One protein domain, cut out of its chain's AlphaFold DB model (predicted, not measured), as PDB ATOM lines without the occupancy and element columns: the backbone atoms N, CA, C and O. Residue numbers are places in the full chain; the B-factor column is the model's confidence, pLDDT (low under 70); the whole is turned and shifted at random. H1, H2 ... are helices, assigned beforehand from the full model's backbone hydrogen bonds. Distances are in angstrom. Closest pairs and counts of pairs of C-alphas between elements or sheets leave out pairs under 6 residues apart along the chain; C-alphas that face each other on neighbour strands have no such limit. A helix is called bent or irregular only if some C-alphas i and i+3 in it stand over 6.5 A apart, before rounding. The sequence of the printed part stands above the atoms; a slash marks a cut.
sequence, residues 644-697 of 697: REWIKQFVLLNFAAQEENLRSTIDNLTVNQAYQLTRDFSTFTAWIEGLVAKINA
ATOM      1  N   ARG A 644     147.058 101.800 167.409       82.12
ATOM      2  CA  ARG A 644     148.252 101.033 167.797       82.12
ATOM      3  C   ARG A 644     149.570 101.703 167.405       82.12
ATOM      4  O   ARG A 644     150.473 101.757 168.226       82.12
ATOM      5  N   GLU A 645     149.689 102.198 166.178       81.56
ATOM      6  CA  GLU A 645     150.889 102.894 165.700       81.56
ATOM      7  C   GLU A 645     151.100 104.209 166.447       81.56
ATOM      8  O   GLU A 645     152.228 104.535 166.806       81.56
ATOM      9  N   TRP A 646     150.016 104.908 166.793       82.06
ATOM     10  CA  TRP A 646     150.109 106.078 167.661       82.06
ATOM     11  C   TRP A 646     150.639 105.701 169.053       82.06
ATOM     12  O   TRP A 646     151.556 106.348 169.555       82.06
ATOM     13  N   ILE A 647     150.133 104.615 169.654       84.44
ATOM     14  CA  ILE A 647     150.626 104.123 170.952       84.44
ATOM     15  C   ILE A 647     152.107 103.723 170.860       84.44
ATOM     16  O   ILE A 647     152.879 104.053 171.758       84.44
ATOM     17  N   LYS A 648     152.532 103.054 169.780       85.12
ATOM     18  CA  LYS A 648     153.946 102.701 169.560       85.12
ATOM     19  C   LYS A 648     154.831 103.937 169.478       85.12
ATOM     20  O   LYS A 648     155.863 103.977 170.138       85.12
ATOM     21  N   GLN A 649     154.416 104.956 168.725       80.31
ATOM     22  CA  GLN A 649     155.138 106.227 168.657       80.31
ATOM     23  C   GLN A 649     155.201 106.910 170.025       80.31
ATOM     24  O   GLN A 649     156.267 107.369 170.425       80.31
ATOM     25  N   PHE A 650     154.098 106.922 170.776       84.62
ATOM     26  CA  PHE A 650     154.077 107.474 172.128       84.62
ATOM     27  C   PHE A 650     155.054 106.748 173.062       84.62
ATOM     28  O   PHE A 650     155.785 107.393 173.811       84.62
ATOM     29  N   VAL A 651     155.097 105.413 173.005       85.25
ATOM     30  CA  VAL A 651     156.015 104.594 173.808       85.25
ATOM     31  C   VAL A 651     157.464 104.813 173.398       85.25
ATOM     32  O   VAL A 651     158.298 105.038 174.266       85.25
ATOM     33  N   LEU A 652     157.764 104.847 172.103       84.19
ATOM     34  CA  LEU A 652     159.096 105.189 171.602       84.19
ATOM     35  C   LEU A 652     159.545 106.577 172.098       84.19
ATOM     36  O   LEU A 652     160.702 106.779 172.469       84.19
ATOM     37  N   LEU A 653     158.619 107.539 172.132       82.81
ATOM     38  CA  LEU A 653     158.889 108.910 172.556       82.81
ATOM     39  C   LEU A 653     158.999 109.092 174.069       82.81
ATOM     40  O   LEU A 653     159.669 110.028 174.476       82.81
ATOM     41  N   ASN A 654     158.360 108.273 174.904       85.75
ATOM     42  CA  ASN A 654     158.297 108.521 176.354       85.75
ATOM     43  C   ASN A 654     158.921 107.403 177.201       85.75
ATOM     44  O   ASN A 654     159.330 107.647 178.330       85.75
ATOM     45  N   PHE A 655     159.042 106.196 176.651       84.81
ATOM     46  CA  PHE A 655     159.466 104.976 177.340       84.81
ATOM     47  C   PHE A 655     160.422 104.146 176.471       84.81
ATOM     48  O   PHE A 655     160.291 102.927 176.378       84.81
ATOM     49  N   ALA A 656     161.387 104.801 175.813       81.62
ATOM     50  CA  ALA A 656     162.320 104.151 174.887       81.62
ATOM     51  C   ALA A 656     163.042 102.935 175.507       81.62
ATOM     52  O   ALA A 656     163.209 101.915 174.849       81.62
ATOM     53  N   ALA A 657     163.403 103.003 176.795       83.75
ATOM     54  CA  ALA A 657     164.054 101.897 177.502       83.75
ATOM     55  C   ALA A 657     163.151 100.660 177.682       83.75
ATOM     56  O   ALA A 657     163.650  99.545 177.810       83.75
ATOM     57  N   GLN A 658     161.827 100.839 177.691       86.50
ATOM     58  CA  GLN A 658     160.831  99.777 177.844       86.50
ATOM     59  C   GLN A 658     160.116  99.439 176.523       86.50
ATOM     60  O   GLN A 658     159.194  98.619 176.533       86.50
ATOM     61  N   GLU A 659     160.510 100.044 175.395       85.44
ATOM     62  CA  GLU A 659     159.814  99.921 174.106       85.44
ATOM     63  C   GLU A 659     159.650  98.458 173.688       85.44
ATOM     64  O   GLU A 659     158.541  98.030 173.374       85.44
ATOM     65  N   GLU A 660     160.731  97.678 173.734       85.50
ATOM     66  CA  GLU A 660     160.749  96.286 173.274       85.50
ATOM     67  C   GLU A 660     159.757  95.411 174.062       85.50
ATOM     68  O   GLU A 660     158.990  94.635 173.482       85.50
ATOM     69  N   ASN A 661     159.684  95.622 175.380       86.56
ATOM     70  CA  ASN A 661     158.762  94.924 176.276       86.56
ATOM     71  C   ASN A 661     157.303  95.338 176.028       86.56
ATOM     72  O   ASN A 661     156.399  94.498 175.993       86.56
ATOM     73  N   LEU A 662     157.065  96.634 175.819       88.44
ATOM     74  CA  LEU A 662     155.728  97.186 175.603       88.44
ATOM     75  C   LEU A 662     155.179  96.861 174.209       88.44
ATOM     76  O   LEU A 662     153.972  96.661 174.060       88.44
ATOM     77  N   ARG A 663     156.042  96.748 173.193       88.31
ATOM     78  CA  ARG A 663     155.657  96.531 171.791       88.31
ATOM     79  C   ARG A 663     154.816  95.274 171.600       88.31
ATOM     80  O   ARG A 663     153.758  95.343 170.980       88.31
ATOM     81  N   SER A 664     155.222  94.170 172.228       85.44
ATOM     82  CA  SER A 664     154.472  92.905 172.205       85.44
ATOM     83  C   SER A 664     153.053  93.046 172.777       85.44
ATOM     84  O   SER A 664     152.089  92.511 172.231       85.44
ATOM     85  N   THR A 665     152.898  93.826 173.849       88.31
ATOM     86  CA  THR A 665     151.600  94.090 174.482       88.31
ATOM     87  C   THR A 665     150.720  94.961 173.586       88.31
ATOM     88  O   THR A 665     149.520  94.712 173.465       88.31
ATOM     89  N   ILE A 666     151.312  95.951 172.913       89.00
ATOM     90  CA  ILE A 666     150.603  96.864 172.006       89.00
ATOM     91  C   ILE A 666     150.132  96.139 170.742       89.00
ATOM     92  O   ILE A 666     149.000  96.349 170.304       89.00
ATOM     93  N   ASP A 667     150.962  95.262 170.172       87.88
ATOM     94  CA  ASP A 667     150.609  94.475 168.984       87.88
ATOM     95  C   ASP A 667     149.416  93.534 169.240       87.88
ATOM     96  O   ASP A 667     148.607  93.294 168.338       87.88
ATOM     97  N   ASN A 668     149.244  93.086 170.489       90.88
ATOM     98  CA  ASN A 668     148.134  92.234 170.920       90.88
ATOM     99  C   ASN A 668     146.812  92.984 171.180       90.88
ATOM    100  O   ASN A 668     145.755  92.350 171.232       90.88
ATOM    101  N   LEU A 669     146.816  94.315 171.329       89.06
ATOM    102  CA  LEU A 669     145.580  95.090 171.519       89.06
ATOM    103  C   LEU A 669     144.701  94.981 170.286       89.06
ATOM    104  O   LEU A 669     145.181  95.249 169.203       89.06
ATOM    105  N   THR A 670     143.403  94.713 170.379       87.81
ATOM    106  CA  THR A 670     142.497  94.854 169.216       87.81
ATOM    107  C   THR A 670     142.401  96.316 168.746       87.81
ATOM    108  O   THR A 670     142.641  97.238 169.523       87.81
ATOM    109  N   VAL A 671     142.013  96.557 167.484       77.06
ATOM    110  CA  VAL A 671     141.820  97.928 166.952       77.06
ATOM    111  C   VAL A 671     140.848  98.732 167.824       77.06
ATOM    112  O   VAL A 671     141.105  99.897 168.111       77.06
ATOM    113  N   ASN A 672     139.770  98.103 168.303       80.44
ATOM    114  CA  ASN A 672     138.794  98.758 169.175       80.44
ATOM    115  C   ASN A 672     139.369  99.041 170.574       80.44
ATOM    116  O   ASN A 672     139.169 100.130 171.092       80.44
ATOM    117  N   GLN A 673     140.129  98.116 171.176       84.69
ATOM    118  CA  GLN A 673     140.793  98.373 172.465       84.69
ATOM    119  C   GLN A 673     141.798  99.523 172.369       84.69
ATOM    120  O   GLN A 673     141.772 100.421 173.205       84.69
ATOM    121  N   ALA A 674     142.632  99.524 171.327       82.50
ATOM    122  CA  ALA A 674     143.567 100.612 171.074       82.50
ATOM    123  C   ALA A 674     142.820 101.941 170.863       82.50
ATOM    124  O   ALA A 674     143.217 102.954 171.425       82.50
ATOM    125  N   TYR A 675     141.696 101.930 170.139       81.25
ATOM    126  CA  TYR A 675     140.850 103.110 169.962       81.25
ATOM    127  C   TYR A 675     140.228 103.615 171.274       81.25
ATOM    128  O   TYR A 675     140.214 104.816 171.519       81.25
ATOM    129  N   GLN A 676     139.717 102.731 172.140       81.19
ATOM    130  CA  GLN A 676     139.166 103.149 173.437       81.19
ATOM    131  C   GLN A 676     140.244 103.749 174.344       81.19
ATOM    132  O   GLN A 676     139.968 104.736 175.021       81.19
ATOM    133  N   LEU A 677     141.461 103.195 174.322       82.31
ATOM    134  CA  LEU A 677     142.598 103.751 175.053       82.31
ATOM    135  C   LEU A 677     142.931 105.162 174.557       82.31
ATOM    136  O   LEU A 677     143.007 106.083 175.358       82.31
ATOM    137  N   THR A 678     143.052 105.371 173.244       76.62
ATOM    138  CA  THR A 678     143.452 106.676 172.690       76.62
ATOM    139  C   THR A 678     142.352 107.745 172.710       76.62
ATOM    140  O   THR A 678     142.631 108.901 172.389       76.62
ATOM    141  N   ARG A 679     141.109 107.415 173.098       75.69
ATOM    142  CA  ARG A 679     140.021 108.405 173.249       75.69
ATOM    143  C   ARG A 679     140.192 109.316 174.455       75.69
ATOM    144  O   ARG A 679     139.758 110.465 174.386       75.69
ATOM    145  N   ASP A 680     140.748 108.793 175.542       78.19
ATOM    146  CA  ASP A 680     140.954 109.545 176.772       78.19
ATOM    147  C   ASP A 680     142.409 109.445 177.221       78.19
ATOM    148  O   ASP A 680     142.891 108.384 177.622       78.19
ATOM    149  N   PHE A 681     143.107 110.578 177.173       77.81
ATOM    150  CA  PHE A 681     144.532 110.628 177.465       77.81
ATOM    151  C   PHE A 681     144.838 110.271 178.930       77.81
ATOM    152  O   PHE A 681     145.857 109.632 179.194       77.81
ATOM    153  N   SER A 682     143.951 110.589 179.883       78.00
ATOM    154  CA  SER A 682     144.118 110.163 181.284       78.00
ATOM    155  C   SER A 682     144.023 108.649 181.449       78.00
ATOM    156  O   SER A 682     144.852 108.038 182.120       78.00
ATOM    157  N   THR A 683     143.046 108.017 180.801       82.44
ATOM    158  CA  THR A 683     142.903 106.556 180.829       82.44
ATOM    159  C   THR A 683     144.100 105.869 180.168       82.44
ATOM    160  O   THR A 683     144.613 104.876 180.686       82.44
ATOM    161  N   PHE A 684     144.575 106.407 179.042       87.00
ATOM    162  CA  PHE A 684     145.756 105.895 178.354       87.00
ATOM    163  C   PHE A 684     147.029 105.982 179.206       87.00
ATOM    164  O   PHE A 684     147.770 105.002 179.295       87.00
ATOM    165  N   THR A 685     147.273 107.130 179.842       84.44
ATOM    166  CA  THR A 685     148.465 107.346 180.680       84.44
ATOM    167  C   THR A 685     148.479 106.412 181.889       84.44
ATOM    168  O   THR A 685     149.457 105.697 182.081       84.44
ATOM    169  N   ALA A 686     147.359 106.272 182.603       85.38
ATOM    170  CA  ALA A 686     147.253 105.315 183.708       85.38
ATOM    171  C   ALA A 686     147.515 103.859 183.268       85.38
ATOM    172  O   ALA A 686     148.137 103.072 183.989       85.38
ATOM    173  N   TRP A 687     147.053 103.482 182.071       92.00
ATOM    174  CA  TRP A 687     147.288 102.149 181.517       92.00
ATOM    175  C   TRP A 687     148.769 101.899 181.210       92.00
ATOM    176  O   TRP A 687     149.304 100.865 181.614       92.00
ATOM    177  N   ILE A 688     149.437 102.830 180.520       88.62
ATOM    178  CA  ILE A 688     150.840 102.643 180.130       88.62
ATOM    179  C   ILE A 688     151.779 102.718 181.341       88.62
ATOM    180  O   ILE A 688     152.689 101.898 181.445       88.62
ATOM    181  N   GLU A 689     151.511 103.599 182.310       87.44
ATOM    182  CA  GLU A 689     152.247 103.661 183.580       87.44
ATOM    183  C   GLU A 689     152.150 102.344 184.351       87.44
ATOM    184  O   GLU A 689     153.155 101.841 184.852       87.44
ATOM    185  N   GLY A 690     150.962 101.732 184.390       88.12
ATOM    186  CA  GLY A 690     150.762 100.431 185.024       88.12
ATOM    187  C   GLY A 690     151.539  99.296 184.349       88.12
ATOM    188  O   GLY A 690     151.958  98.356 185.025       88.12
ATOM    189  N   LEU A 691     151.753  99.361 183.031       89.44
ATOM    190  CA  LEU A 691     152.602  98.402 182.318       89.44
ATOM    191  C   LEU A 691     154.084  98.641 182.601       89.44
ATOM    192  O   LEU A 691     154.802  97.693 182.903       89.44
ATOM    193  N   VAL A 692     154.528  99.896 182.563       87.69
ATOM    194  CA  VAL A 692     155.917 100.270 182.860       87.69
ATOM    195  C   VAL A 692     156.287  99.901 184.297       87.69
ATOM    196  O   VAL A 692     157.345  99.322 184.524       87.69
ATOM    197  N   ALA A 693     155.395 100.135 185.262       87.12
ATOM    198  CA  ALA A 693     155.600  99.742 186.654       87.12
ATOM    199  C   ALA A 693     155.782  98.223 186.818       87.12
ATOM    200  O   ALA A 693     156.602  97.800 187.623       87.12
ATOM    201  N   LYS A 694     155.068  97.403 186.034       88.56
ATOM    202  CA  LYS A 694     155.229  95.936 186.027       88.56
ATOM    203  C   LYS A 694     156.502  95.457 185.339       88.56
ATOM    204  O   LYS A 694     156.926  94.345 185.604       88.56
ATOM    205  N   ILE A 695     157.046  96.242 184.413       87.56
ATOM    206  CA  ILE A 695     158.305  95.933 183.721       87.56
ATOM    207  C   ILE A 695     159.504  96.306 184.604       87.56
ATOM    208  O   ILE A 695     160.533  95.642 184.550       87.56
ATOM    209  N   ASN A 696     159.371  97.377 185.390       83.50
ATOM    210  CA  ASN A 696     160.420  97.869 186.283       83.50
ATOM    211  C   ASN A 696     160.438  97.169 187.658       83.50
ATOM    212  O   ASN A 696     161.418  97.327 188.388       83.50
ATOM    213  N   ALA A 697     159.358  96.474 188.025       76.31
ATOM    214  CA  ALA A 697     159.259  95.624 189.214       76.31
ATOM    215  C   ALA A 697     159.720  94.201 188.894       76.31
ATOM    216  O   ALA A 697     160.393  93.606 189.765       76.31
TER     217      ALA A 697
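AT A GLANCE: This is residues 644 to 697 of the 697 residues of an uncharacterized protein of Tritrichomonas foetus (UniProt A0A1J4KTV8). A helical hairpin, H1 and H2 side by side, has the short helix H3 at one end and a longer helix, H4, that turns the corner after H3 and folds back over one side of the hairpin until its last part meets the first part of H2. The printed part has 54 residues with four named helices, in the order H1, H2, H3, H4, and no named strand; the class is all helix. It is compact and rounded, with a radius of gyration of the C-alphas of 10.3 A and spans of 27 by 19 by 18 A.

HOW THE PARTS SIT: H1, residues 644 to 654, and H2, residues 656 to 668, form a hairpin: they touch, closest at the C-alphas of Leu 652 and Glu 659, 5.9 A apart, at a shallow tilt of 14 degrees, opposite ways. H1 touches H3, residues 671 to 679, at the C-alphas of Arg 644 and Ala 674, 5.7 A apart, at a steep tilt of 48 degrees, the same way. H2 and H3 are apart, only just, at 8.0 A. H4, residues 681 to 696, and H3 only just touch, with 3 pairs of C-alphas within 8 A, and only at the corner by their link; the closest C-alphas, of Leu 677 and Phe 684, are 5.0 A apart. With residues 691 to 695 alone H4 touches residues 658 to 662 of H2; the closest C-alphas, of Gln 658 and Val 692, are 7.0 A apart. These two helices run opposite ways at a steep tilt of 68 degrees, only just short of about perpendicular. H1 and H4 are apart, only just, at 8.4 A. Every O i to N i+4 pair is within hydrogen-bond range in H1, H3 and H4, and 5 of 9 in H2.

IN THESE COORDINATES: H1 begins at C-alpha 644 (148.252, 101.033, 167.797) and is 15.2 A long. H2, 18.9 A, is irregular: C-alphas 657 and 660 are 7.8 A apart. H3 measures 12.4 A. H4, 22.2 A, ends at C-alpha 696 (160.420, 97.869, 186.283).

THE WHOLE: The two C-alphas farthest apart, of Asn 672 and Ala 697, the chain's last residue, are 28.8 A apart. The printed part has no cut, and its three links are tight. The mean pLDDT of the printed part is 84.4, and no printed residue is under 70.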